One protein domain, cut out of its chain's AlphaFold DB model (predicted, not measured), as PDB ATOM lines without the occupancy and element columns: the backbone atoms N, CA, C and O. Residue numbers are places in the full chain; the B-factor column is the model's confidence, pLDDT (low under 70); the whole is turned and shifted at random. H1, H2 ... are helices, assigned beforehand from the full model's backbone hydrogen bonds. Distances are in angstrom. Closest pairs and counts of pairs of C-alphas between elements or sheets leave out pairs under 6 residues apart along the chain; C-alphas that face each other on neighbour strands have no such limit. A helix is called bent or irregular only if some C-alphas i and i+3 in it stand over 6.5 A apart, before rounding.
ATOM      1  N   ASP A   4     -36.731   2.515  29.745       92.12
ATOM      2  CA  ASP A   4     -37.423   3.287  30.783       92.12
ATOM      3  C   ASP A   4     -37.059   2.841  32.208       92.12
ATOM      4  O   ASP A   4     -36.939   3.670  33.108       92.12
ATOM      5  N   ILE A   5     -36.815   1.544  32.412       94.44
ATOM      6  CA  ILE A   5     -36.318   1.002  33.686       94.44
ATOM      7  C   ILE A   5     -34.890   1.482  33.961       94.44
ATOM      8  O   ILE A   5     -34.562   1.845  35.093       94.44
ATOM      9  N   LEU A   6     -34.039   1.501  32.934       92.12
ATOM     10  CA  LEU A   6     -32.667   1.982  33.066       92.12
ATOM     11  C   LEU A   6     -32.630   3.494  33.335       92.12
ATOM     12  O   LEU A   6     -31.922   3.928  34.241       92.12
ATOM     13  N   ASP A   7     -33.424   4.278  32.605       92.31
ATOM     14  CA  ASP A   7     -33.542   5.728  32.803       92.31
ATOM     15  C   ASP A   7     -34.073   6.062  34.213       92.31
ATOM     16  O   ASP A   7     -33.617   7.011  34.861       92.31
ATOM     17  N   ALA A   8     -35.001   5.253  34.739       95.06
ATOM     18  CA  ALA A   8     -35.482   5.387  36.110       95.06
ATOM     19  C   ALA A   8     -34.377   5.114  37.145       95.06
ATOM     20  O   ALA A   8     -34.265   5.855  38.125       95.06
ATOM     21  N   LEU A   9     -33.531   4.099  36.932       95.69
ATOM     22  CA  LEU A   9     -32.388   3.844  37.811       95.69
ATOM     23  C   LEU A   9     -31.347   4.969  37.746       95.69
ATOM     24  O   LEU A   9     -30.839   5.388  38.786       95.69
ATOM     25  N   GLU A  10     -31.057   5.492  36.555       92.88
ATOM     26  CA  GLU A  10     -30.161   6.642  36.389       92.88
ATOM     27  C   GLU A  10     -30.679   7.856  37.167       92.88
ATOM     28  O   GLU A  10     -29.937   8.440  37.957       92.88
ATOM     29  N   SER A  11     -31.979   8.142  37.072       94.19
ATOM     30  CA  SER A  11     -32.625   9.218  37.836       94.19
ATOM     31  C   SER A  11     -32.462   9.039  39.353       94.19
ATOM     32  O   SER A  11     -32.196   9.996  40.079       94.19
ATOM     33  N   ILE A  12     -32.593   7.809  39.860       96.25
ATOM     34  CA  ILE A  12     -32.406   7.496  41.287       96.25
ATOM     35  C   ILE A  12     -30.962   7.768  41.725       96.25
ATOM     36  O   ILE A  12     -30.728   8.371  42.777       96.25
ATOM     37  N   VAL A  13     -29.992   7.345  40.916       94.75
ATOM     38  CA  VAL A  13     -28.564   7.540  41.193       94.75
ATOM     39  C   VAL A  13     -28.184   9.024  41.142       94.75
ATOM     40  O   VAL A  13     -27.425   9.503  41.990       94.75
ATOM     41  N   GLU A  14     -28.751   9.786  40.206       93.00
ATOM     42  CA  GLU A  14     -28.584  11.239  40.155       93.00
ATOM     43  C   GLU A  14     -29.144  11.925  41.403       93.00
ATOM     44  O   GLU A  14     -28.479  12.791  41.977       93.00
ATOM     45  N   ILE A  15     -30.320  11.501  41.885       95.12
ATOM     46  CA  ILE A  15     -30.894  12.008  43.137       95.12
ATOM     47  C   ILE A  15     -29.919  11.766  44.289       95.12
ATOM     48  O   ILE A  15     -29.597  12.721  44.998       95.12
ATOM     49  N   PHE A  16     -29.388  10.549  44.447       95.12
ATOM     50  CA  PHE A  16     -28.410  10.225  45.494       95.12
ATOM     51  C   PHE A  16     -27.188  11.165  45.478       95.12
ATOM     52  O   PHE A  16     -26.722  11.630  46.527       95.12
ATOM     53  N   CYS A  17     -26.705  11.521  44.288       93.19
ATOM     54  CA  CYS A  17     -25.550  12.404  44.115       93.19
ATOM     55  C   CYS A  17     -25.887  13.906  44.178       93.19
ATOM     56  O   CYS A  17     -24.984  14.732  44.305       93.19
ATOM     57  N   SER A  18     -27.164  14.279  44.105       92.00
ATOM     58  CA  SER A  18     -27.615  15.673  44.016       92.00
ATOM     59  C   SER A  18     -27.396  16.493  45.301       92.00
ATOM     60  O   SER A  18     -27.013  15.969  46.348       92.00
ATOM     61  N   ALA A  19     -27.692  17.793  45.226       88.62
ATOM     62  CA  ALA A  19     -27.719  18.712  46.370       88.62
ATOM     63  C   ALA A  19     -29.096  18.814  47.051       88.62
ATOM     64  O   ALA A  19     -29.332  19.700  47.873       88.62
ATOM     65  N   ILE A  20     -30.039  17.938  46.693       88.56
ATOM     66  CA  ILE A  20     -31.415  18.012  47.184       88.56
ATOM     67  C   ILE A  20     -31.473  17.585  48.656       88.56
ATOM     68  O   ILE A  20     -30.922  16.560  49.065       88.56
ATOM     69  N   ARG A  21     -32.201  18.356  49.468       87.31
ATOM     70  CA  ARG A  21     -32.496  17.989  50.857       87.31
ATOM     71  C   ARG A  21     -33.334  16.706  50.885       87.31
ATOM     72  O   ARG A  21     -34.331  16.612  50.181       87.31
ATOM     73  N   HIS A  22     -32.976  15.754  51.749       88.56
ATOM     74  CA  HIS A  22     -33.623  14.433  51.852       88.56
ATOM     75  C   HIS A  22     -33.439  13.522  50.627       88.56
ATOM     76  O   HIS A  22     -34.239  12.605  50.424       88.56
ATOM     77  N   LYS A  23     -32.385  13.735  49.830       92.06
ATOM     78  CA  LYS A  23     -32.077  12.913  48.654       92.06
ATOM     79  C   LYS A  23     -31.968  11.416  48.948       92.06
ATOM     80  O   LYS A  23     -32.490  10.627  48.172       92.06
ATOM     81  N   GLU A  24     -31.387  11.021  50.081       93.44
ATOM     82  CA  GLU A  24     -31.257   9.611  50.469       93.44
ATOM     83  C   GLU A  24     -32.634   8.971  50.666       93.44
ATOM     84  O   GLU A  24     -32.919   7.903  50.131       93.44
ATOM     85  N   ARG A  25     -33.539   9.669  51.364       91.81
ATOM     86  CA  ARG A  25     -34.922   9.217  51.552       91.81
ATOM     87  C   ARG A  25     -35.655   9.104  50.216       91.81
ATOM     88  O   ARG A  25     -36.357   8.122  49.998       91.81
ATOM     89  N   ALA A  26     -35.506  10.092  49.335       92.44
ATOM     90  CA  ALA A  26     -36.158  10.091  48.028       92.44
ATOM     91  C   ALA A  26     -35.661   8.934  47.147       92.44
ATOM     92  O   ALA A  26     -36.471   8.130  46.689       92.44
ATOM     93  N   ALA A  27     -34.342   8.802  46.972       95.38
ATOM     94  CA  ALA A  27     -33.733   7.729  46.190       95.38
ATOM     95  C   ALA A  27     -34.088   6.341  46.749       95.38
ATOM     96  O   ALA A  27     -34.484   5.459  45.991       95.38
ATOM     97  N   TYR A  28     -34.051   6.169  48.074       94.69
ATOM     98  CA  TYR A  28     -34.410   4.909  48.727       94.69
ATOM     99  C   TYR A  28     -35.858   4.485  48.440       94.69
ATOM    100  O   TYR A  28     -36.116   3.345  48.059       94.69
ATOM    101  N   VAL A  29     -36.824   5.404  48.575       92.62
ATOM    102  CA  VAL A  29     -38.240   5.105  48.287       92.62
ATOM    103  C   VAL A  29     -38.431   4.728  46.814       92.62
ATOM    104  O   VAL A  29     -39.201   3.814  46.508       92.62
ATOM    105  N   LEU A  30     -37.725   5.413  45.910       95.31
ATOM    106  CA  LEU A  30     -37.800   5.164  44.472       95.31
ATOM    107  C   LEU A  30     -37.193   3.813  44.063       95.31
ATOM    108  O   LEU A  30     -37.736   3.197  43.149       95.31
ATOM    109  N   CYS A  31     -36.160   3.310  44.754       96.19
ATOM    110  CA  CYS A  31     -35.593   1.977  44.492       96.19
ATOM    111  C   CYS A  31     -36.657   0.879  44.585       96.19
ATOM    112  O   CYS A  31     -36.772   0.040  43.698       96.19
ATOM    113  N   ASP A  32     -37.491   0.926  45.621       90.44
ATOM    114  CA  ASP A  32     -38.566  -0.051  45.806       90.44
ATOM    115  C   ASP A  32     -39.623   0.027  44.685       90.44
ATOM    116  O   ASP A  32     -40.054  -1.001  44.167       90.44
ATOM    117  N   ASN A  33     -39.978   1.234  44.221       91.81
ATOM    118  CA  ASN A  33     -40.884   1.381  43.073       91.81
ATOM    119  C   ASN A  33     -40.257   0.824  41.787       91.81
ATOM    120  O   ASN A  33     -40.941   0.161  41.010       91.81
ATOM    121  N   LEU A  34     -38.967   1.088  41.565       96.88
ATOM    122  CA  LEU A  34     -38.233   0.583  40.409       96.88
ATOM    123  C   LEU A  34     -38.209  -0.948  40.395       96.88
ATOM    124  O   LEU A  34     -38.513  -1.548  39.367       96.88
ATOM    125  N   VAL A  35     -37.899  -1.580  41.529       97.19
ATOM    126  CA  VAL A  35     -37.897  -3.042  41.671       97.19
ATOM    127  C   VAL A  35     -39.278  -3.622  41.369       97.19
ATOM    128  O   VAL A  35     -39.386  -4.594  40.621       97.19
ATOM    129  N   GLU A  36     -40.343  -3.004  41.890       95.81
ATOM    130  CA  GLU A  36     -41.718  -3.438  41.626       95.81
ATOM    131  C   GLU A  36     -42.049  -3.385  40.126       95.81
ATOM    132  O   GLU A  36     -42.537  -4.363  39.552       95.81
ATOM    133  N   VAL A  37     -41.752  -2.255  39.476       96.06
ATOM    134  CA  VAL A  37     -41.976  -2.052  38.037       96.06
ATOM    135  C   VAL A  37     -41.142  -3.028  37.211       96.06
ATOM    136  O   VAL A  37     -41.665  -3.624  36.269       96.06
ATOM    137  N   ALA A  38     -39.883  -3.253  37.582       97.00
ATOM    138  CA  ALA A  38     -38.995  -4.174  36.888       97.00
ATOM    139  C   ALA A  38     -39.492  -5.623  36.955       97.00
ATOM    140  O   ALA A  38     -39.554  -6.300  35.927       97.00
ATOM    141  N   CYS A  39     -39.933  -6.078  38.128       97.06
ATOM    142  CA  CYS A  39     -40.516  -7.409  38.282       97.06
ATOM    143  C   CYS A  39     -41.804  -7.556  37.455       97.06
ATOM    144  O   CYS A  39     -41.967  -8.546  36.741       97.06
ATOM    145  N   LYS A  40     -42.692  -6.547  37.466       96.44
ATOM    146  CA  LYS A  40     -43.913  -6.540  36.633       96.44
ATOM    147  C   LYS A  40     -43.589  -6.586  35.142       96.44
ATOM    148  O   LYS A  40     -44.207  -7.355  34.405       96.44
ATOM    149  N   ALA A  41     -42.617  -5.792  34.699       95.81
ATOM    150  CA  ALA A  41     -42.169  -5.775  33.313       95.81
ATOM    151  C   ALA A  41     -41.617  -7.142  32.898       95.81
ATOM    152  O   ALA A  41     -42.020  -7.669  31.861       95.81
ATOM    153  N   LYS A  42     -40.776  -7.762  33.736       96.81
ATOM    154  CA  LYS A  42     -40.221  -9.086  33.451       96.81
ATOM    155  C   LYS A  42     -41.291 -10.177  33.414       96.81
ATOM    156  O   LYS A  42     -41.290 -11.008  32.507       96.81
ATOM    157  N   ALA A  43     -42.243 -10.151  34.342       96.69
ATOM    158  CA  ALA A  43     -43.352 -11.100  34.355       96.69
ATOM    159  C   ALA A  43     -44.263 -10.956  33.121       96.69
ATOM    160  O   ALA A  43     -44.766 -11.949  32.589       96.69
ATOM    161  N   ARG A  44     -44.454  -9.723  32.630       95.81
ATOM    162  CA  ARG A  44     -45.198  -9.441  31.394       95.81
ATOM    163  C   ARG A  44     -44.436  -9.863  30.137       95.81
ATOM    164  O   ARG A  44     -45.059 -10.349  29.197       95.81
ATOM    165  N   GLU A  45     -43.115  -9.691  30.120       94.62
ATOM    166  CA  GLU A  45     -42.226 -10.191  29.060       94.62
ATOM    167  C   GLU A  45     -42.307 -11.721  28.964       94.62
ATOM    168  O   GLU A  45     -42.411 -12.266  27.868       94.62
ATOM    169  N   HIS A  46     -42.331 -12.408  30.110       95.12
ATOM    170  CA  HIS A  46     -42.494 -13.859  30.171       95.12
ATOM    171  C   HIS A  46     -43.892 -14.316  29.729       95.12
ATOM    172  O   HIS A  46     -44.026 -15.277  28.972       95.12
ATOM    173  N   ASN A  47     -44.945 -13.627  30.181       94.19
ATOM    174  CA  ASN A  47     -46.319 -13.895  29.772       94.19
ATOM    175  C   ASN A  47     -47.152 -12.603  29.729       94.19
ATOM    176  O   ASN A  47     -47.477 -12.004  30.753       94.19
ATOM    177  N   HIS A  48     -47.592 -12.225  28.527       92.88
ATOM    178  CA  HIS A  48     -48.382 -11.014  28.282       92.88
ATOM    179  C   HIS A  48     -49.742 -10.977  29.008       92.88
ATOM    180  O   HIS A  48     -50.354  -9.912  29.071       92.88
ATOM    181  N   ARG A  49     -50.226 -12.115  29.530       93.19
ATOM    182  CA  ARG A  49     -51.497 -12.242  30.268       93.19
ATOM    183  C   ARG A  49     -51.335 -12.244  31.788       93.19
ATOM    184  O   ARG A  49     -52.327 -12.428  32.488       93.19
ATOM    185  N   THR A  50     -50.114 -12.107  32.304       92.44
ATOM    186  CA  THR A  50     -49.868 -12.093  33.751       92.44
ATOM    187  C   THR A  50     -50.695 -10.996  34.423       92.44
ATOM    188  O   THR A  50     -50.666  -9.845  33.986       92.44
ATOM    189  N   ASN A  51     -51.416 -11.338  35.495       90.31
ATOM    190  CA  ASN A  51     -52.094 -10.344  36.321       90.31
ATOM    191  C   ASN A  51     -51.049  -9.526  37.096       90.31
ATOM    192  O   ASN A  51     -50.310 -10.075  37.912       90.31
ATOM    193  N   LEU A  52     -50.994  -8.220  36.835       92.31
ATOM    194  CA  LEU A  52     -50.046  -7.298  37.468       92.31
ATOM    195  C   LEU A  52     -50.646  -6.550  38.671       92.31
ATOM    196  O   LEU A  52     -49.925  -5.803  39.337       92.31
ATOM    197  N   GLU A  53     -51.929  -6.762  38.980       92.06
ATOM    198  CA  GLU A  53     -52.617  -6.231  40.166       92.06
ATOM    199  C   GLU A  53     -52.272  -7.051  41.416       92.06
ATOM    200  O   GLU A  53     -53.124  -7.600  42.113       92.06
ATOM    201  N   VAL A  54     -50.974  -7.166  41.683       91.75
ATOM    202  CA  VAL A  54     -50.428  -7.868  42.840       91.75
ATOM    203  C   VAL A  54     -49.616  -6.903  43.695       91.75
ATOM    204  O   VAL A  54     -49.008  -5.954  43.192       91.75
ATOM    205  N   GLY A  55     -49.616  -7.147  45.006       90.06
ATOM    206  CA  GLY A  55     -48.776  -6.407  45.944       90.06
ATOM    207  C   GLY A  55     -47.291  -6.740  45.782       90.06
ATOM    208  O   GLY A  55     -46.929  -7.749  45.177       90.06
ATOM    209  N   PHE A  56     -46.429  -5.919  46.387       91.25
ATOM    210  CA  PHE A  56     -44.972  -6.041  46.272       91.25
ATOM    211  C   PHE A  56     -44.447  -7.441  46.627       91.25
ATOM    212  O   PHE A  56     -43.688  -8.023  45.870       91.25
ATOM    213  N   HIS A  57     -44.905  -8.053  47.723       89.38
ATOM    214  CA  HIS A  57     -44.445  -9.400  48.094       89.38
ATOM    215  C   HIS A  57     -44.727 -10.455  47.017       89.38
ATOM    216  O   HIS A  57     -43.890 -11.317  46.765       89.38
ATOM    217  N   ALA A  58     -45.890 -10.374  46.371       92.12
ATOM    218  CA  ALA A  58     -46.283 -11.304  45.321       92.12
ATOM    219  C   ALA A  58     -45.595 -10.998  43.982       92.12
ATOM    220  O   ALA A  58     -45.428 -11.897  43.167       92.12
ATOM    221  N   VAL A  59     -45.162  -9.752  43.752       94.44
ATOM    222  CA  VAL A  59     -44.474  -9.375  42.510       94.44
ATOM    223  C   VAL A  59     -43.121 -10.070  42.359       94.44
ATOM    224  O   VAL A  59     -42.747 -10.435  41.247       94.44
ATOM    225  N   LEU A  60     -42.412 -10.281  43.474       94.69
ATOM    226  CA  LEU A  60     -41.068 -10.870  43.499       94.69
ATOM    227  C   LEU A  60     -41.061 -12.360  43.128       94.69
ATOM    228  O   LEU A  60     -40.002 -12.917  42.859       94.69
ATOM    229  N   THR A  61     -42.231 -13.001  43.123       94.00
ATOM    230  CA  THR A  61     -42.400 -14.437  42.861       94.00
ATOM    231  C   THR A  61     -43.254 -14.719  41.625       94.00
ATOM    232  O   THR A  61     -43.621 -15.870  41.375       94.00
ATOM    233  N   LEU A  62     -43.582 -13.690  40.831       95.12
ATOM    234  CA  LEU A  62     -44.329 -13.873  39.589       95.12
ATOM    235  C   LEU A  62     -43.553 -14.754  38.593       95.12
ATOM    236  O   LEU A  62     -42.326 -14.664  38.509       95.12
ATOM    237  N   PRO A  63     -44.248 -15.554  37.762       94.12
ATOM    238  CA  PRO A  63     -43.603 -16.305  36.689       94.12
ATOM    239  C   PRO A  63     -42.735 -15.405  35.798       94.12
ATOM    240  O   PRO A  63     -43.193 -14.373  35.312       94.12
ATOM    241  N   GLY A  64     -41.480 -15.807  35.583       92.31
ATOM    242  CA  GLY A  64     -40.483 -15.037  34.829       92.31
ATOM    243  C   GLY A  64     -39.593 -14.124  35.680       92.31
ATOM    244  O   GLY A  64     -38.539 -13.710  35.199       92.31
ATOM    245  N   VAL A  65     -39.965 -13.851  36.934       96.44
ATOM    246  CA  VAL A  65     -39.127 -13.145  37.913       96.44
ATOM    247  C   VAL A  65     -38.250 -14.177  38.615       96.44
ATOM    248  O   VAL A  65     -38.727 -14.978  39.414       96.44
ATOM    249  N   VAL A  66     -36.962 -14.191  38.276       94.62
ATOM    250  CA  VAL A  66     -35.976 -15.103  38.867       94.62
ATOM    251  C   VAL A  66     -34.967 -14.268  39.637       94.62
ATOM    252  O   VAL A  66     -34.123 -13.612  39.035       94.62
ATOM    253  N   LEU A  67     -35.098 -14.278  40.962       96.12
ATOM    254  CA  LEU A  67     -34.223 -13.570  41.892       96.12
ATOM    255  C   LEU A  67     -33.705 -14.542  42.950       96.12
ATOM    256  O   LEU A  67     -34.453 -15.424  43.384       96.12
ATOM    257  N   ASP A  68     -32.471 -14.371  43.411       95.25
ATOM    258  CA  ASP A  68     -31.959 -15.151  44.534       95.25
ATOM    259  C   ASP A  68     -32.727 -14.849  45.837       95.25
ATOM    260  O   ASP A  68     -33.231 -13.745  46.065       95.25
ATOM    261  N   ALA A  69     -32.839 -15.852  46.711       94.44
ATOM    262  CA  ALA A  69     -33.655 -15.747  47.920       94.44
ATOM    263  C   ALA A  69     -33.124 -14.705  48.921       94.44
ATOM    264  O   ALA A  69     -33.912 -14.103  49.654       94.44
ATOM    265  N   ALA A  70     -31.807 -14.476  48.960       95.44
ATOM    266  CA  ALA A  70     -31.213 -13.513  49.878       95.44
ATOM    267  C   ALA A  70     -31.543 -12.077  49.445       95.44
ATOM    268  O   ALA A  70     -31.951 -11.271  50.282       95.44
ATOM    269  N   LEU A  71     -31.436 -11.776  48.148       96.19
ATOM    270  CA  LEU A  71     -31.853 -10.508  47.560       96.19
ATOM    271  C   LEU A  71     -33.351 -10.275  47.764       96.19
ATOM    272  O   LEU A  71     -33.734  -9.219  48.256       96.19
ATOM    273  N   GLN A  72     -34.201 -11.271  47.493       95.50
ATOM    274  CA  GLN A  72     -35.641 -11.152  47.762       95.50
ATOM    275  C   GLN A  72     -35.928 -10.779  49.225       95.50
ATOM    276  O   GLN A  72     -36.751  -9.901  49.484       95.50
ATOM    277  N   GLY A  73     -35.229 -11.401  50.180       95.06
ATOM    278  CA  GLY A  73     -35.352 -11.072  51.601       95.06
ATOM    279  C   GLY A  73     -34.983  -9.618  51.914       95.06
ATOM    280  O   GLY A  73     -35.721  -8.940  52.633       95.06
ATOM    281  N   ARG A  74     -33.887  -9.105  51.334       95.81
ATOM    282  CA  ARG A  74     -33.472  -7.700  51.501       95.81
ATOM    283  C   ARG A  74     -34.473  -6.726  50.884       95.81
ATOM    284  O   ARG A  74     -34.905  -5.800  51.568       95.81
ATOM    285  N   LEU A  75     -34.941  -6.992  49.662       96.31
ATOM    286  CA  LEU A  75     -35.965  -6.190  48.979       96.31
ATOM    287  C   LEU A  75     -37.260  -6.085  49.800       96.31
ATOM    288  O   LEU A  75     -37.828  -5.001  49.941       96.31
ATOM    289  N   GLN A  76     -37.710  -7.188  50.404       93.75
ATOM    290  CA  GLN A  76     -38.862  -7.173  51.314       93.75
ATOM    291  C   GLN A  76     -38.592  -6.342  52.575       93.75
ATOM    292  O   GLN A  76     -39.458  -5.578  53.010       93.75
ATOM    293  N   GLY A  77     -37.390  -6.454  53.146       92.75
ATOM    294  CA  GLY A  77     -36.942  -5.605  54.249       92.75
ATOM    295  C   GLY A  77     -37.017  -4.119  53.893       92.75
ATOM    296  O   GLY A  77     -37.557  -3.321  54.667       92.75
ATOM    297  N   TYR A  78     -36.575  -3.751  52.687       93.19
ATOM    298  CA  TYR A  78     -36.632  -2.369  52.225       93.19
ATOM    299  C   TYR A  78     -38.056  -1.854  52.067       93.19
ATOM    300  O   TYR A  78     -38.341  -0.742  52.532       93.19
ATOM    301  N   ARG A  79     -38.960  -2.669  51.505       92.00
ATOM    302  CA  ARG A  79     -40.385  -2.337  51.387       92.00
ATOM    303  C   ARG A  79     -41.021  -2.064  52.745       92.00
ATOM    304  O   ARG A  79     -41.721  -1.064  52.914       92.00
ATOM    305  N   ASN A  80     -40.756  -2.927  53.725       90.44
ATOM    306  CA  ASN A  80     -41.280  -2.779  55.081       90.44
ATOM    307  C   ASN A  80     -40.772  -1.492  55.738       90.44
ATOM    308  O   ASN A  80     -41.553  -0.724  56.300       90.44
ATOM    309  N   ASN A  81     -39.476  -1.206  55.604       89.00
ATOM    310  CA  ASN A  81     -38.896   0.023  56.133       89.00
ATOM    311  C   ASN A  81     -39.466   1.275  55.440       89.00
ATOM    312  O   ASN A  81     -39.788   2.261  56.100       89.00
ATOM    313  N   ARG A  82     -39.690   1.230  54.120       88.69
ATOM    314  CA  ARG A  82     -40.371   2.311  53.396       88.69
ATOM    315  C   ARG A  82     -41.784   2.550  53.933       88.69
ATOM    316  O   ARG A  82     -42.137   3.702  54.186       88.69
ATOM    317  N   ASN A  83     -42.570   1.496  54.144       87.88
ATOM    318  CA  ASN A  83     -43.905   1.622  54.736       87.88
ATOM    319  C   ASN A  83     -43.833   2.296  56.119       87.88
ATOM    320  O   ASN A  83     -44.627   3.192  56.404       87.88
ATOM    321  N   ASN A  84     -42.839   1.954  56.949       85.88
ATOM    322  CA  ASN A  84     -42.631   2.613  58.244       85.88
ATOM    323  C   ASN A  84     -42.315   4.112  58.091       85.88
ATOM    324  O   ASN A  84     -42.924   4.944  58.765       85.88
ATOM    325  N   ILE A  85     -41.430   4.476  57.159       84.62
ATOM    326  CA  ILE A  85     -41.089   5.878  56.849       84.62
ATOM    327  C   ILE A  85     -42.312   6.678  56.364       84.62
ATOM    328  O   ILE A  85     -42.390   7.890  56.579       84.62
ATOM    329  N   GLN A  86     -43.258   6.030  55.679       80.31
ATOM    330  CA  GLN A  86     -44.460   6.679  55.146       80.31
ATOM    331  C   GLN A  86     -45.597   6.786  56.168       80.31
ATOM    332  O   GLN A  86     -46.312   7.786  56.161       80.31
ATOM    333  N   HIS A  87     -45.768   5.783  57.030       81.75
ATOM    334  CA  HIS A  87     -46.969   5.654  57.860       81.75
ATOM    335  C   HIS A  87     -46.733   5.833  59.361       81.75
ATOM    336  O   HIS A  87     -47.672   6.179  60.071       81.75
ATOM    337  N   VAL A  88     -45.511   5.618  59.856       78.75
ATOM    338  CA  VAL A  88     -45.214   5.662  61.300       78.75
ATOM    339  C   VAL A  88     -44.591   6.997  61.702       78.75
ATOM    340  O   VAL A  88     -44.952   7.559  62.732       78.75
ATOM    341  N   GLY A  89     -43.689   7.551  60.888       70.44
ATOM    342  CA  GLY A  89     -43.069   8.832  61.210       70.44
ATOM    343  C   GLY A  89     -42.381   9.496  60.027       70.44
ATOM    344  O   GLY A  89     -41.381   8.997  59.524       70.44
ATOM    345  N   ALA A  90     -42.849  10.691  59.656       61.00
ATOM    346  CA  ALA A  90     -42.234  11.501  58.600       61.00
ATOM    347  C   ALA A  90     -40.795  11.955  58.926       61.00
ATOM    348  O   ALA A  90     -40.062  12.358  58.024       61.00
ATOM    349  N   GLY A  91     -40.400  11.890  60.205       60.66
ATOM    350  CA  GLY A  91     -39.038  12.147  60.676       60.66
ATOM    351  C   GLY A  91     -38.079  10.959  60.539       60.66
ATOM    352  O   GLY A  91     -36.887  11.144  60.759       60.66
ATOM    353  N   LEU A  92     -38.564   9.763  60.176       70.94
ATOM    354  CA  LEU A  92     -37.695   8.622  59.889       70.94
ATOM    355  C   LEU A  92     -36.922   8.902  58.595       70.94
ATOM    356  O   LEU A  92     -37.504   9.092  57.521       70.94
ATOM    357  N   THR A  93     -35.599   8.968  58.713       73.12
ATOM    358  CA  THR A  93     -34.686   9.172  57.589       73.12
ATOM    359  C   THR A  93     -33.984   7.868  57.232       73.12
ATOM    360  O   THR A  93     -33.972   6.910  58.001       73.12
ATOM    361  N   VAL A  94     -33.413   7.840  56.034       86.75
ATOM    362  CA  VAL A  94     -32.514   6.780  55.584       86.75
ATOM    363  C   VAL A  94     -31.141   7.416  55.473       86.75
ATOM    364  O   VAL A  94     -31.022   8.497  54.889       86.75
ATOM    365  N   ASP A  95     -30.131   6.796  56.076       91.25
ATOM    366  CA  ASP A  95     -28.758   7.260  55.920       91.25
ATOM    367  C   ASP A  95     -28.200   6.910  54.529       91.25
ATOM    368  O   ASP A  95     -28.828   6.232  53.711       91.25
ATOM    369  N   ALA A  96     -27.004   7.414  54.235       93.12
ATOM    370  CA  ALA A  96     -26.398   7.215  52.928       93.12
ATOM    371  C   ALA A  96     -26.040   5.747  52.644       93.12
ATOM    372  O   ALA A  96     -26.073   5.359  51.479       93.12
ATOM    373  N   GLN A  97     -25.726   4.946  53.669       94.75
ATOM    374  CA  GLN A  97     -25.354   3.542  53.492       94.75
ATOM    375  C   GLN A  97     -26.575   2.695  53.144       94.75
ATOM    376  O   GLN A  97     -26.576   2.045  52.106       94.75
ATOM    377  N   HIS A  98     -27.656   2.795  53.919       94.44
ATOM    378  CA  HIS A  98     -28.902   2.078  53.644       94.44
ATOM    379  C   HIS A  98     -29.522   2.488  52.301       94.44
ATOM    380  O   HIS A  98     -30.112   1.663  51.603       94.44
ATOM    381  N   CYS A  99     -29.392   3.763  51.920       96.00
ATOM    382  CA  CYS A  99     -29.791   4.225  50.594       96.00
ATOM    383  C   CYS A  99     -28.939   3.582  49.492       96.00
ATOM    384  O   CYS A  99     -29.488   3.073  48.518       96.00
ATOM    385  N   ALA A 100     -27.616   3.564  49.664       97.06
ATOM    386  CA  ALA A 100     -26.705   2.950  48.711       97.06
ATOM    387  C   ALA A 100     -26.919   1.436  48.578       97.06
ATOM    388  O   ALA A 100     -26.917   0.932  47.458       97.06
ATOM    389  N   ASP A 101     -27.172   0.728  49.680       97.25
ATOM    390  CA  ASP A 101     -27.514  -0.698  49.661       97.25
ATOM    391  C   ASP A 101     -28.774  -0.959  48.833       97.25
ATOM    392  O   ASP A 101     -28.761  -1.813  47.953       97.25
ATOM    393  N   ALA A 102     -29.836  -0.171  49.040       97.38
ATOM    394  CA  ALA A 102     -31.071  -0.312  48.271       97.38
ATOM    395  C   ALA A 102     -30.868  -0.047  46.768       97.38
ATOM    396  O   ALA A 102     -31.483  -0.719  45.939       97.38
ATOM    397  N   ILE A 103     -29.997   0.903  46.404       97.81
ATOM    398  CA  ILE A 103     -29.635   1.150  45.001       97.81
ATOM    399  C   ILE A 103     -28.841  -0.036  44.437       97.81
ATOM    400  O   ILE A 103     -29.142  -0.485  43.332       97.81
ATOM    401  N   MET A 104     -27.856  -0.565  45.171       97.19
ATOM    402  CA  MET A 104     -27.064  -1.715  44.717       97.19
ATOM    403  C   MET A 104     -27.914  -2.984  44.585       97.19
ATOM    404  O   MET A 104     -27.788  -3.696  43.595       97.19
ATOM    405  N   ASP A 105     -28.854  -3.222  45.497       97.44
ATOM    406  CA  ASP A 105     -29.801  -4.333  45.383       97.44
ATOM    407  C   ASP A 105     -30.794  -4.131  44.227       97.44
ATOM    408  O   ASP A 105     -31.190  -5.098  43.571       97.44
ATOM    409  N   ALA A 106     -31.177  -2.888  43.907       97.25
ATOM    410  CA  ALA A 106     -31.939  -2.603  42.692       97.25
ATOM    411  C   ALA A 106     -31.111  -2.917  41.433       97.25
ATOM    412  O   ALA A 106     -31.623  -3.561  40.520       97.25
ATOM    413  N   VAL A 107     -29.827  -2.542  41.395       96.00
ATOM    414  CA  VAL A 107     -28.893  -2.907  40.312       96.00
ATOM    415  C   VAL A 107     -28.805  -4.430  40.158       96.00
ATOM    416  O   VAL A 107     -28.956  -4.938  39.046       96.00
ATOM    417  N   ASP A 108     -28.619  -5.160  41.259       96.00
ATOM    418  CA  ASP A 108     -28.533  -6.624  41.256       96.00
ATOM    419  C   ASP A 108     -29.842  -7.267  40.792       96.00
ATOM    420  O   ASP A 108     -29.821  -8.192  39.979       96.00
ATOM    421  N   THR A 109     -30.984  -6.719  41.215       96.94
ATOM    422  CA  THR A 109     -32.308  -7.129  40.732       96.94
ATOM    423  C   THR A 109     -32.380  -7.007  39.213       96.94
ATOM    424  O   THR A 109     -32.712  -7.970  38.525       96.94
ATOM    425  N   LEU A 110     -32.033  -5.844  38.657       96.12
ATOM    426  CA  LEU A 110     -32.082  -5.626  37.212       96.12
ATOM    427  C   LEU A 110     -31.125  -6.557  36.450       96.12
ATOM    428  O   LEU A 110     -31.501  -7.088  35.402       96.12
ATOM    429  N   ASN A 111     -29.921  -6.790  36.977       94.88
ATOM    430  CA  ASN A 111     -28.956  -7.717  36.384       94.88
ATOM    431  C   ASN A 111     -29.474  -9.166  36.389       94.88
ATOM    432  O   ASN A 111     -29.281  -9.877  35.407       94.88
ATOM    433  N   GLN A 112     -30.171  -9.606  37.441       95.94
ATOM    434  CA  GLN A 112     -30.762 -10.950  37.495       95.94
ATOM    435  C   GLN A 112     -31.984 -11.097  36.575       95.94
ATOM    436  O   GLN A 112     -32.150 -12.131  35.929       95.94
ATOM    437  N   LEU A 113     -32.811 -10.054  36.440       95.94
ATOM    438  CA  LEU A 113     -33.966 -10.070  35.533       95.94
ATOM    439  C   LEU A 113     -33.557 -10.009  34.049       95.94
ATOM    440  O   LEU A 113     -34.239 -10.584  33.190       95.94
ATOM    441  N   TRP A 114     -32.444  -9.341  33.728       94.31
ATOM    442  CA  TRP A 114     -31.908  -9.234  32.366       94.31
ATOM    443  C   TRP A 114     -30.383  -9.450  32.318       94.31
ATOM    444  O   TRP A 114     -29.640  -8.505  32.039       94.31
ATOM    445  N   PRO A 115     -29.898 -10.699  32.477       89.94
ATOM    446  CA  PRO A 115     -28.463 -11.000  32.566       89.94
ATOM    447  C   PRO A 115     -27.664 -10.641  31.304       89.94
ATOM    448  O   PRO A 115     -26.464 -10.407  31.377       89.94
ATOM    449  N   GLY A 116     -28.321 -10.558  30.141       83.88
ATOM    450  CA  GLY A 116     -27.696 -10.152  28.877       83.88
ATOM    451  C   GLY A 116     -27.533  -8.639  28.686       83.88
ATOM    452  O   GLY A 116     -26.999  -8.224  27.663       83.88
ATOM    453  N   THR A 117     -28.008  -7.805  29.618       83.00
ATOM    454  CA  THR A 117     -27.878  -6.339  29.545       83.00
ATOM    455  C   THR A 117     -27.435  -5.771  30.894       83.00
ATOM    456  O   THR A 117     -28.277  -5.230  31.616       83.00
ATOM    457  N   PRO A 118     -26.146  -5.907  31.266       80.06
ATOM    458  CA  PRO A 118     -25.666  -5.456  32.563       80.06
ATOM    459  C   PRO A 118     -25.805  -3.942  32.724       80.06
ATOM    460  O   PRO A 118     -25.434  -3.149  31.853       80.06
ATOM    461  N   VAL A 119     -26.311  -3.540  33.885       80.44
ATOM    462  CA  VAL A 119     -26.610  -2.146  34.238       80.44
ATOM    463  C   VAL A 119     -25.373  -1.242  34.086       80.44
ATOM    464  O   VAL A 119     -25.445  -0.188  33.454       80.44
ATOM    465  N   HIS A 120     -24.210  -1.686  34.570       71.50
ATOM    466  CA  HIS A 120     -22.953  -0.924  34.537       71.50
ATOM    467  C   HIS A 120     -22.368  -0.750  33.121       71.50
ATOM    468  O   HIS A 120     -21.625   0.197  32.876       71.50
ATOM    469  N   GLN A 121     -22.734  -1.612  32.167       71.50
ATOM    470  CA  GLN A 121     -22.270  -1.533  30.773       71.50
ATOM    471  C   GLN A 121     -23.161  -0.639  29.907       71.50
ATOM    472  O   GLN A 121     -22.817  -0.333  28.767       71.50
ATOM    473  N   SER A 122     -24.311  -0.215  30.436       67.69
ATOM    474  CA  SER A 122     -25.347   0.424  29.630       67.69
ATOM    475  C   SER A 122     -25.052   1.900  29.334       67.69
ATOM    476  O   SER A 122     -25.374   2.371  28.243       67.69
ATOM    477  N   ARG A 123     -24.414   2.639  30.261       76.00
ATOM    478  CA  ARG A 123     -23.989   4.041  30.063       76.00
ATOM    479  C   ARG A 123     -22.757   4.375  30.903       76.00
ATOM    480  O   ARG A 123     -22.733   4.161  32.111       76.00
ATOM    481  N   ALA A 124     -21.749   4.987  30.282       69.44
ATOM    482  CA  ALA A 124     -20.495   5.290  30.967       69.44
ATOM    483  C   ALA A 124     -20.668   6.317  32.111       69.44
ATOM    484  O   ALA A 124     -19.997   6.210  33.134       69.44
ATOM    485  N   LEU A 125     -21.530   7.333  31.938       67.69
ATOM    486  CA  LEU A 125     -21.826   8.353  32.965       67.69
ATOM    487  C   LEU A 125     -22.339   7.705  34.249       67.69
ATOM    488  O   LEU A 125     -21.807   7.910  35.337       67.69
ATOM    489  N   PHE A 126     -23.327   6.854  34.057       83.44
ATOM    490  CA  PHE A 126     -23.995   6.097  35.084       83.44
ATOM    491  C   PHE A 126     -23.062   5.107  35.806       83.44
ATOM    492  O   PHE A 126     -23.147   4.974  37.024       83.44
ATOM    493  N   ALA A 127     -22.087   4.513  35.107       86.44
ATOM    494  CA  ALA A 127     -21.088   3.631  35.718       86.44
ATOM    495  C   ALA A 127     -20.237   4.330  36.799       86.44
ATOM    496  O   ALA A 127     -19.942   3.734  37.832       86.44
ATOM    497  N   ILE A 128     -19.877   5.604  36.604       91.19
ATOM    498  CA  ILE A 128     -19.104   6.378  37.594       91.19
ATOM    499  C   ILE A 128     -19.926   6.614  38.852       91.19
ATOM    500  O   ILE A 128     -19.466   6.360  39.963       91.19
ATOM    501  N   SER A 129     -21.158   7.086  38.678       92.69
ATOM    502  CA  SER A 129     -22.043   7.356  39.805       92.69
ATOM    503  C   SER A 129     -22.358   6.075  40.576       92.69
ATOM    504  O   SER A 129     -22.386   6.096  41.802       92.69
ATOM    505  N   LEU A 130     -22.500   4.937  39.890       94.00
ATOM    506  CA  LEU A 130     -22.660   3.647  40.554       94.00
ATOM    507  C   LEU A 130     -21.409   3.213  41.338       94.00
ATOM    508  O   LEU A 130     -21.567   2.632  42.408       94.00
ATOM    509  N   ARG A 131     -20.181   3.519  40.886       94.12
ATOM    510  CA  ARG A 131     -18.965   3.285  41.700       94.12
ATOM    511  C   ARG A 131     -19.022   4.069  43.013       94.12
ATOM    512  O   ARG A 131     -18.719   3.521  44.069       94.12
ATOM    513  N   ILE A 132     -19.482   5.321  42.960       94.94
ATOM    514  CA  ILE A 132     -19.693   6.151  44.158       94.94
ATOM    515  C   ILE A 132     -20.776   5.542  45.054       94.94
ATOM    516  O   ILE A 132     -20.579   5.440  46.260       94.94
ATOM    517  N   VAL A 133     -21.905   5.099  44.494       96.00
ATOM    518  CA  VAL A 133     -22.944   4.405  45.274       96.00
ATOM    519  C   VAL A 133     -22.362   3.156  45.947       96.00
ATOM    520  O   VAL A 133     -22.543   2.973  47.149       96.00
ATOM    521  N   LYS A 134     -21.596   2.335  45.220       96.00
ATOM    522  CA  LYS A 134     -20.964   1.125  45.759       96.00
ATOM    523  C   LYS A 134     -20.047   1.431  46.942       96.00
ATOM    524  O   LYS A 134     -20.153   0.726  47.942       96.00
ATOM    525  N   LEU A 135     -19.231   2.489  46.876       95.69
ATOM    526  CA  LEU A 135     -18.394   2.947  48.001       95.69
ATOM    527  C   LEU A 135     -19.197   3.224  49.277       95.69
ATOM    528  O   LEU A 135     -18.687   3.053  50.381       95.69
ATOM    529  N   TYR A 136     -20.441   3.677  49.135       95.69
ATOM    530  CA  TYR A 136     -21.312   3.985  50.267       95.69
ATOM    531  C   TYR A 136     -22.087   2.777  50.787       95.69
ATOM    532  O   TYR A 136     -22.536   2.813  51.932       95.69
ATOM    533  N   SER A 137     -22.245   1.730  49.980       96.06
ATOM    534  CA  SER A 137     -22.930   0.501  50.383       96.06
ATOM    535  C   SER A 137     -22.121  -0.294  51.417       96.06
ATOM    536  O   SER A 137     -20.913  -0.122  51.566       96.06
ATOM    537  N   THR A 138     -22.773  -1.233  52.090       94.56
ATOM    538  CA  THR A 138     -22.172  -2.230  52.999       94.56
ATOM    539  C   THR A 138     -21.126  -3.123  52.341       94.56
ATOM    540  O   THR A 138     -20.281  -3.697  53.021       94.56
ATOM    541  N   THR A 139     -21.169  -3.237  51.017       91.62
ATOM    542  CA  THR A 139     -20.207  -4.013  50.222       91.62
ATOM    543  C   THR A 139     -19.097  -3.146  49.620       91.62
ATOM    544  O   THR A 139     -18.287  -3.646  48.840       91.62
ATOM    545  N   GLY A 140     -19.089  -1.847  49.933       90.75
ATOM    546  CA  GLY A 140     -18.014  -0.922  49.602       90.75
ATOM    547  C   GLY A 140     -16.860  -0.996  50.600       90.75
ATOM    548  O   GLY A 140     -17.021  -1.435  51.738       90.75
ATOM    549  N   ASP A 141     -15.690  -0.538  50.167       91.75
ATOM    550  CA  ASP A 141     -14.499  -0.444  51.008       91.75
ATOM    551  C   ASP A 141     -14.479   0.917  51.734       91.75
ATOM    552  O   ASP A 141     -14.439   1.981  51.109       91.75
ATOM    553  N   LEU A 142     -14.571   0.872  53.067       89.56
ATOM    554  CA  LEU A 142     -14.617   2.049  53.944       89.56
ATOM    555  C   LEU A 142     -13.349   2.918  53.849       89.56
ATOM    556  O   LEU A 142     -13.500   4.131  53.681       89.56
ATOM    557  N   PRO A 143     -12.129   2.354  53.942       93.44
ATOM    558  CA  PRO A 143     -10.898   3.078  53.626       93.44
ATOM    559  C   PRO A 143     -10.933   3.790  52.268       93.44
ATOM    560  O   PRO A 143     -10.744   5.004  52.225       93.44
ATOM    561  N   LEU A 144     -11.281   3.088  51.181       94.81
ATOM    562  CA  LEU A 144     -11.318   3.703  49.842       94.81
ATOM    563  C   LEU A 144     -12.360   4.822  49.741       94.81
ATOM    564  O   LEU A 144     -12.168   5.798  49.018       94.81
ATOM    565  N   ARG A 145     -13.470   4.707  50.478       94.06
ATOM    566  CA  ARG A 145     -14.461   5.781  50.577       94.06
ATOM    567  C   ARG A 145     -13.876   7.027  51.244       94.06
ATOM    568  O   ARG A 145     -14.137   8.124  50.754       94.06
ATOM    569  N   ALA A 146     -13.139   6.877  52.344       93.56
ATOM    570  CA  ALA A 146     -12.515   8.005  53.033       93.56
ATOM    571  C   ALA A 146     -11.469   8.685  52.137       93.56
ATOM    572  O   ALA A 146     -11.539   9.896  51.936       93.56
ATOM    573  N   ASP A 147     -10.598   7.895  51.505       95.38
ATOM    574  CA  ASP A 147      -9.577   8.398  50.580       95.38
ATOM    575  C   ASP A 147     -10.206   9.142  49.393       95.38
ATOM    576  O   ASP A 147      -9.748  10.218  49.002       95.38
ATOM    577  N   PHE A 148     -11.300   8.609  48.842       96.25
ATOM    578  CA  PHE A 148     -12.068   9.272  47.792       96.25
ATOM    579  C   PHE A 148     -12.700  10.589  48.268       96.25
ATOM    580  O   PHE A 148     -12.639  11.592  47.557       96.25
ATOM    581  N   GLU A 149     -13.315  10.621  49.455       95.12
ATOM    582  CA  GLU A 149     -13.933  11.834  50.011       95.12
ATOM    583  C   GLU A 149     -12.898  12.939  50.282       95.12
ATOM    584  O   GLU A 149     -13.145  14.115  49.973       95.12
ATOM    585  N   ASP A 150     -11.727  12.567  50.795       95.00
ATOM    586  CA  ASP A 150     -10.609  13.476  51.042       95.00
ATOM    587  C   ASP A 150     -10.013  13.996  49.730       95.00
ATOM    588  O   ASP A 150      -9.781  15.203  49.581       95.00
ATOM    589  N   ALA A 151      -9.842  13.123  48.736       94.81
ATOM    590  CA  ALA A 151      -9.388  13.512  47.406       94.81
ATOM    591  C   ALA A 151     -10.395  14.449  46.723       94.81
ATOM    592  O   ALA A 151     -10.018  15.522  46.257       94.81
ATOM    593  N   MET A 152     -11.693  14.132  46.751       94.69
ATOM    594  CA  MET A 152     -12.749  15.015  46.243       94.69
ATOM    595  C   MET A 152     -12.720  16.383  46.932       94.69
ATOM    596  O   MET A 152     -12.857  17.412  46.270       94.69
ATOM    597  N   THR A 153     -12.525  16.426  48.250       92.38
ATOM    598  CA  THR A 153     -12.523  17.676  49.026       92.38
ATOM    599  C   THR A 153     -11.286  18.532  48.757       92.38
ATOM    600  O   THR A 153     -11.401  19.758  48.664       92.38
ATOM    601  N   SER A 154     -10.119  17.901  48.631       90.19
ATOM    602  CA  SER A 154      -8.832  18.563  48.392       90.19
ATOM    603  C   SER A 154      -8.588  18.906  46.920       90.19
ATOM    604  O   SER A 154      -7.759  19.770  46.621       90.19
ATOM    605  N   TYR A 155      -9.333  18.285  46.002       89.38
ATOM    606  CA  TYR A 155      -9.182  18.515  44.576       89.38
ATOM    607  C   TYR A 155      -9.424  19.983  44.202       89.38
ATOM    608  O   TYR A 155     -10.378  20.643  44.634       89.38
ATOM    609  N   ARG A 156      -8.554  20.511  43.338       85.88
ATOM    610  CA  ARG A 156      -8.653  21.883  42.841       85.88
ATOM    611  C   ARG A 156      -9.700  21.965  41.728       85.88
ATOM    612  O   ARG A 156      -9.379  21.953  40.547       85.88
ATOM    613  N   TRP A 157     -10.964  22.121  42.116       83.38
ATOM    614  CA  TRP A 157     -12.099  22.205  41.183       83.38
ATOM    615  C   TRP A 157     -12.124  23.456  40.289       83.38
ATOM    616  O   TRP A 157     -12.871  23.485  39.316       83.38
ATOM    617  N   ARG A 158     -11.344  24.498  40.611       73.69
ATOM    618  CA  ARG A 158     -11.243  25.734  39.814       73.69
ATOM    619  C   ARG A 158      -9.906  25.789  39.087       73.69
ATOM    620  O   ARG A 158      -8.849  25.824  39.720       73.69
ATOM    621  N   THR A 159      -9.965  25.811  37.761       62.50
ATOM    622  CA  THR A 159      -8.792  25.711  36.885       62.50
ATOM    623  C   THR A 159      -8.121  27.056  36.600       62.50
ATOM    624  O   THR A 159      -6.933  27.070  36.300       62.50
ATOM    625  N   ALA A 160      -8.815  28.190  36.757       60.81
ATOM    626  CA  ALA A 160      -8.231  29.517  36.553       60.81
ATOM    627  C   ALA A 160      -7.887  30.206  37.885       60.81
ATOM    628  O   ALA A 160      -8.736  30.352  38.763       60.81
ATOM    629  N   GLU A 161      -6.645  30.681  38.027       56.91
ATOM    630  CA  GLU A 161      -6.212  31.519  39.163       56.91
ATOM    631  C   GLU A 161      -6.955  32.860  39.234       56.91
ATOM    632  O   GLU A 161      -7.062  33.459  40.299       56.91
ATOM    633  N   SER A 162      -7.511  33.305  38.105       55.88
ATOM    634  CA  SER A 162      -8.166  34.599  37.933       55.88
ATOM    635  C   SER A 162      -9.690  34.512  37.813       55.88
ATOM    636  O   SER A 162     -10.305  35.434  37.280       55.88
ATOM    637  N   GLU A 163     -10.316  33.407  38.232       63.69
ATOM    638  CA  GLU A 163     -11.771  33.258  38.142       63.69
ATOM    639  C   GLU A 163     -12.462  34.263  39.084       63.69
ATOM    640  O   GLU A 163     -12.584  34.051  40.294       63.69
ATOM    641  N   GLN A 164     -12.872  35.408  38.529       61.28
ATOM    642  CA  GLN A 164     -13.570  36.457  39.263       61.28
ATOM    643  C   GLN A 164     -15.015  36.027  39.504       61.28
ATOM    644  O   GLN A 164     -15.862  36.054  38.613       61.28
ATOM    645  N   VAL A 165     -15.299  35.625  40.737       62.91
ATOM    646  CA  VAL A 165     -16.658  35.329  41.186       62.91
ATOM    647  C   VAL A 165     -17.332  36.650  41.554       62.91
ATOM    648  O   VAL A 165     -16.784  37.421  42.342       62.91
ATOM    649  N   GLN A 166     -18.516  36.925  40.996       65.25
ATOM    650  CA  GLN A 166     -19.315  38.081  41.413       65.25
ATOM    651  C   GLN A 166     -19.529  38.039  42.931       65.25
ATOM    652  O   GLN A 166     -19.802  36.976  43.484       65.25
ATOM    653  N   ALA A 167     -19.449  39.187  43.609       63.03
ATOM    654  CA  ALA A 167     -19.593  39.260  45.067       63.03
ATOM    655  C   ALA A 167     -20.930  38.681  45.585       63.03
ATOM    656  O   ALA A 167     -21.018  38.258  46.733       63.03
ATOM    657  N   SER A 168     -21.958  38.638  44.732       72.50
ATOM    658  CA  SER A 168     -23.279  38.065  45.006       72.50
ATOM    659  C   SER A 168     -23.421  36.580  44.651       72.50
ATOM    660  O   SER A 168     -24.459  35.986  44.940       72.50
ATOM    661  N   ALA A 169     -22.435  35.967  43.993       67.12
ATOM    662  CA  ALA A 169     -22.559  34.595  43.520       67.12
ATOM    663  C   ALA A 169     -22.351  33.582  44.655       67.12
ATOM    664  O   ALA A 169     -21.414  33.671  45.452       67.12
ATOM    665  N   ILE A 170     -23.217  32.567  44.688       68.25
ATOM    666  CA  ILE A 170     -23.100  31.443  45.617       68.25
ATOM    667  C   ILE A 170     -21.881  30.611  45.214       68.25
ATOM    668  O   ILE A 170     -21.830  30.029  44.130       68.25
ATOM    669  N   GLN A 171     -20.892  30.534  46.104       71.94
ATOM    670  CA  GLN A 171     -19.719  29.695  45.892       71.94
ATOM    671  C   GLN A 171     -20.036  28.235  46.214       71.94
ATOM    672  O   GLN A 171     -19.989  27.807  47.366       71.94
ATOM    673  N   ILE A 172     -20.318  27.455  45.174       76.44
ATOM    674  CA  ILE A 172     -20.453  26.001  45.277       76.44
ATOM    675  C   ILE A 172     -19.053  25.391  45.424       76.44
ATOM    676  O   ILE A 172     -18.121  25.787  44.719       76.44
ATOM    677  N   LYS A 173     -18.904  24.430  46.342       82.31
ATOM    678  CA  LYS A 173     -17.689  23.618  46.509       82.31
ATOM    679  C   LYS A 173     -17.965  22.214  45.962       82.31
ATOM    680  O   LYS A 173     -18.513  21.409  46.719       82.31
ATOM    681  N   PRO A 174     -17.618  21.909  44.694       83.25
ATOM    682  CA  PRO A 174     -18.001  20.650  44.047       83.25
ATOM    683  C   PRO A 174     -17.443  19.410  44.745       83.25
ATOM    684  O   PRO A 174     -18.068  18.364  44.683       83.25
ATOM    685  N   GLY A 175     -16.319  19.541  45.453       85.12
ATOM    686  CA  GLY A 175     -15.704  18.457  46.221       85.12
ATOM    687  C   GLY A 175     -16.494  17.987  47.437       85.12
ATOM    688  O   GLY A 175     -16.302  16.868  47.898       85.12
ATOM    689  N   ARG A 176     -17.416  18.808  47.952       88.44
ATOM    690  CA  ARG A 176     -18.272  18.405  49.072       88.44
ATOM    691  C   ARG A 176     -19.372  17.477  48.586       88.44
ATOM    692  O   ARG A 176     -20.012  17.776  47.582       88.44
ATOM    693  N   ARG A 177     -19.675  16.439  49.370       89.00
ATOM    694  CA  ARG A 177     -20.726  15.448  49.079       89.00
ATOM    695  C   ARG A 177     -22.083  16.058  48.729       89.00
ATOM    696  O   ARG A 177     -22.805  15.552  47.874       89.00
ATOM    697  N   GLU A 178     -22.439  17.155  49.389       87.38
ATOM    698  CA  GLU A 178     -23.672  17.900  49.117       87.38
ATOM    699  C   GLU A 178     -23.726  18.488  47.697       87.38
ATOM    700  O   GLU A 178     -24.804  18.783  47.215       87.38
ATOM    701  N   ASN A 179     -22.597  18.614  46.999       88.44
ATOM    702  CA  ASN A 179     -22.491  19.242  45.682       88.44
ATOM    703  C   ASN A 179     -21.964  18.295  44.595       88.44
ATOM    704  O   ASN A 179     -21.697  18.753  43.481       88.44
ATOM    705  N   TRP A 180     -21.807  16.997  44.870       90.50
ATOM    706  CA  TRP A 180     -21.217  16.053  43.911       90.50
ATOM    707  C   TRP A 180     -21.984  15.965  42.591       90.50
ATOM    708  O   TRP A 180     -21.360  15.783  41.550       90.50
ATOM    709  N   GLY A 181     -23.298  16.202  42.583       88.19
ATOM    710  CA  GLY A 181     -24.078  16.315  41.347       88.19
ATOM    711  C   GLY A 181     -23.535  17.378  40.378       88.19
ATOM    712  O   GLY A 181     -23.566  17.188  39.163       88.19
ATOM    713  N   HIS A 182     -22.950  18.471  40.885       86.62
ATOM    714  CA  HIS A 182     -22.270  19.462  40.046       86.62
ATOM    715  C   HIS A 182     -20.954  18.929  39.468       86.62
ATOM    716  O   HIS A 182     -20.670  19.161  38.293       86.62
ATOM    717  N   ALA A 183     -20.164  18.204  40.266       87.94
ATOM    718  CA  ALA A 183     -18.918  17.594  39.807       87.94
ATOM    719  C   ALA A 183     -19.186  16.513  38.747       87.94
ATOM    720  O   ALA A 183     -18.566  16.516  37.691       87.94
ATOM    721  N   LEU A 184     -20.175  15.648  38.976       88.69
ATOM    722  CA  LEU A 184     -20.534  14.561  38.064       88.69
ATOM    723  C   LEU A 184     -21.110  15.063  36.733       88.69
ATOM    724  O   LEU A 184     -20.794  14.502  35.687       88.69
ATOM    725  N   SER A 185     -21.906  16.137  36.755       85.25
ATOM    726  CA  SER A 185     -22.505  16.698  35.535       85.25
ATOM    727  C   SER A 185     -21.530  17.517  34.684       85.25
ATOM    728  O   SER A 185     -21.691  17.566  33.467       85.25
ATOM    729  N   ARG A 186     -20.528  18.174  35.290       82.56
ATOM    730  CA  ARG A 186     -19.643  19.122  34.579       82.56
ATOM    731  C   ARG A 186     -18.176  18.710  34.499       82.56
ATOM    732  O   ARG A 186     -17.501  19.106  33.559       82.56
ATOM    733  N   LEU A 187     -17.682  17.949  35.472       86.56
ATOM    734  CA  LEU A 187     -16.257  17.654  35.689       86.56
ATOM    735  C   LEU A 187     -16.031  16.143  35.849       86.56
ATOM    736  O   LEU A 187     -15.240  15.667  36.657       86.56
ATOM    737  N   ARG A 188     -16.765  15.365  35.053       86.25
ATOM    738  CA  ARG A 188     -16.811  13.902  35.126       86.25
ATOM    739  C   ARG A 188     -15.439  13.238  35.000       86.25
ATOM    740  O   ARG A 188     -15.161  12.284  35.718       86.25
ATOM    741  N   ALA A 189     -14.610  13.707  34.069       89.75
ATOM    742  CA  ALA A 189     -13.279  13.143  33.849       89.75
ATOM    743  C   ALA A 189     -12.393  13.299  35.093       89.75
ATOM    744  O   ALA A 189     -11.609  12.407  35.404       89.75
ATOM    745  N   ASP A 190     -12.573  14.390  35.838       91.94
ATOM    746  CA  ASP A 190     -11.869  14.607  37.096       91.94
ATOM    747  C   ASP A 190     -12.379  13.664  38.184       91.94
ATOM    748  O   ASP A 190     -11.570  13.028  38.845       91.94
ATOM    749  N   VAL A 191     -13.699  13.486  38.315       93.44
ATOM    750  CA  VAL A 191     -14.273  12.521  39.275       93.44
ATOM    751  C   VAL A 191     -13.818  11.090  38.970       93.44
ATOM    752  O   VAL A 191     -13.450  10.360  39.885       93.44
ATOM    753  N   GLN A 192     -13.810  10.694  37.693       93.50
ATOM    754  CA  GLN A 192     -13.290   9.395  37.255       93.50
ATOM    755  C   GLN A 192     -11.836   9.213  37.687       93.50
ATOM    756  O   GLN A 192     -11.502   8.202  38.293       93.50
ATOM    757  N   ARG A 193     -10.990  10.202  37.391       94.31
ATOM    758  CA  ARG A 193      -9.574  10.168  37.745       94.31
ATOM    759  C   ARG A 193      -9.372  10.077  39.251       94.31
ATOM    760  O   ARG A 193      -8.565   9.268  39.678       94.31
ATOM    761  N   ILE A 194     -10.126  10.842  40.040       95.94
ATOM    762  CA  ILE A 194     -10.058  10.780  41.504       95.94
ATOM    763  C   ILE A 194     -10.428   9.376  41.999       95.94
ATOM    764  O   ILE A 194      -9.705   8.820  42.812       95.94
ATOM    765  N   LEU A 195     -11.501   8.765  41.480       95.38
ATOM    766  CA  LEU A 195     -11.855   7.381  41.827       95.38
ATOM    767  C   LEU A 195     -10.724   6.397  41.492       95.38
ATOM    768  O   LEU A 195     -10.439   5.499  42.281       95.38
ATOM    769  N   ASP A 196     -10.097   6.559  40.327       95.62
ATOM    770  CA  ASP A 196      -9.022   5.680  39.862       95.62
ATOM    771  C   ASP A 196      -7.738   5.864  40.693       95.62
ATOM    772  O   ASP A 196      -7.118   4.882  41.093       95.62
ATOM    773  N   GLU A 197      -7.367   7.107  41.011       95.94
ATOM    774  CA  GLU A 197      -6.219   7.461  41.861       95.94
ATOM    775  C   GLU A 197      -6.420   7.017  43.317       95.94
ATOM    776  O   GLU A 197      -5.470   6.570  43.957       95.94
ATOM    777  N   SER A 198      -7.657   7.068  43.818       94.69
ATOM    778  CA  SER A 198      -8.040   6.510  45.118       94.69
ATOM    779  C   SER A 198      -8.109   4.979  45.118       94.69
ATOM    780  O   SER A 198      -8.421   4.405  46.149       94.69
ATOM    781  N   GLY A 199      -7.856   4.293  43.995       93.88
ATOM    782  CA  GLY A 199      -7.851   2.828  43.925       93.88
ATOM    783  C   GLY A 199      -9.238   2.177  43.960       93.88
ATOM    784  O   GLY A 199      -9.352   0.971  44.178       93.88
TER     785      GLY A 199
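What this domain is: This is residues 4 to 199 of the 203 residues of an uncharacterized protein of Hymenobacter rigui (UniProt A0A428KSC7). Three helices, H1, H2 and H5, make a bundle side by side, with their centres in a triangle; H4 crosses H2 and H5 on one side of it, and H7 crosses H1 and H5 on another. H8, H9 and H10 gather beyond H7 at one end of the body, short H3 packs on H2 toward the other end, and residues 159 to 171 stick out as a free loop. The printed part has 196 residues, with ten named helices, H1 to H10 in chain order, and no named strand: all helix, with mostly crossed packing, at steep tilts. It is compact, with a radius of gyration of the C-alphas of 18.8 A, but elongated, spanning 64 by 40 by 31 A.

Where its parts are: H1, residues 4 to 17, begins at C-alpha 4 (-37.423, 3.287, 30.783) and is 20.0 A long. H2, residues 23 to 46, is the longest at 34.2 A. H3 is residues 56 to 59; H4, residues 69 to 87, is 27.1 A long. H5, residues 96 to 113, is 25.7 A long and begins at C-alpha 96 (-26.398, 7.215, 52.928). H6 is residues 119 to 122, H7 residues 124 to 136, H8 residues 142 to 154 and H9 residues 177 to 186. H10, residues 188 to 197, ends at C-alpha 197 (-6.219, 7.461, 41.861).

How they stand to each other: H1 and H2 form a helical hairpin at a shallow tilt of 14 degrees; their closest C-alphas, of Ile 12 and Ala 27, are 5.1 A apart. H2 and H5 touch, the same way at 11 degrees, closest at the C-alphas of Tyr 28 and Cys 99, 5.0 A. H4, with residues 71 to 78, touches residues 102 to 109 of H5 at a steep tilt of 48 degrees, closest at the C-alphas of Leu 71 and Asp 105, 6.9 A. H1 touches H7, closest at the C-alphas of Glu 10 and Phe 126, 6.3 A. H6 and H7 touch only at the corner. H8, with residues 148 to 152, touches H10, closest at the C-alphas of Phe 148 and Leu 195, 6.3 A. Residues 14 to 17 of H1 touch H9, closest at the C-alphas of Cys 17 and Gly 181, 5.0 A. H9 is irregular: C-alphas 178 and 181 are 7.9 A apart. Every O i to N i+4 pair is within hydrogen-bond range in H1, H4, H5, H8 and H10, against 18 of 20 in H2, 7 of 9 in H7 and 3 of 6 in H9; H3 and H6 are too short for such a pair.

The domain as a whole: The C-alphas of Arg 49 and Ser 162, the two farthest apart, are 64.3 A apart. The printed part has no cut, and the link from H8 to H9, 22 residues, is long. Mean pLDDT of the printed part is 89.0; 16 residues are under 70, among them 159 to 167.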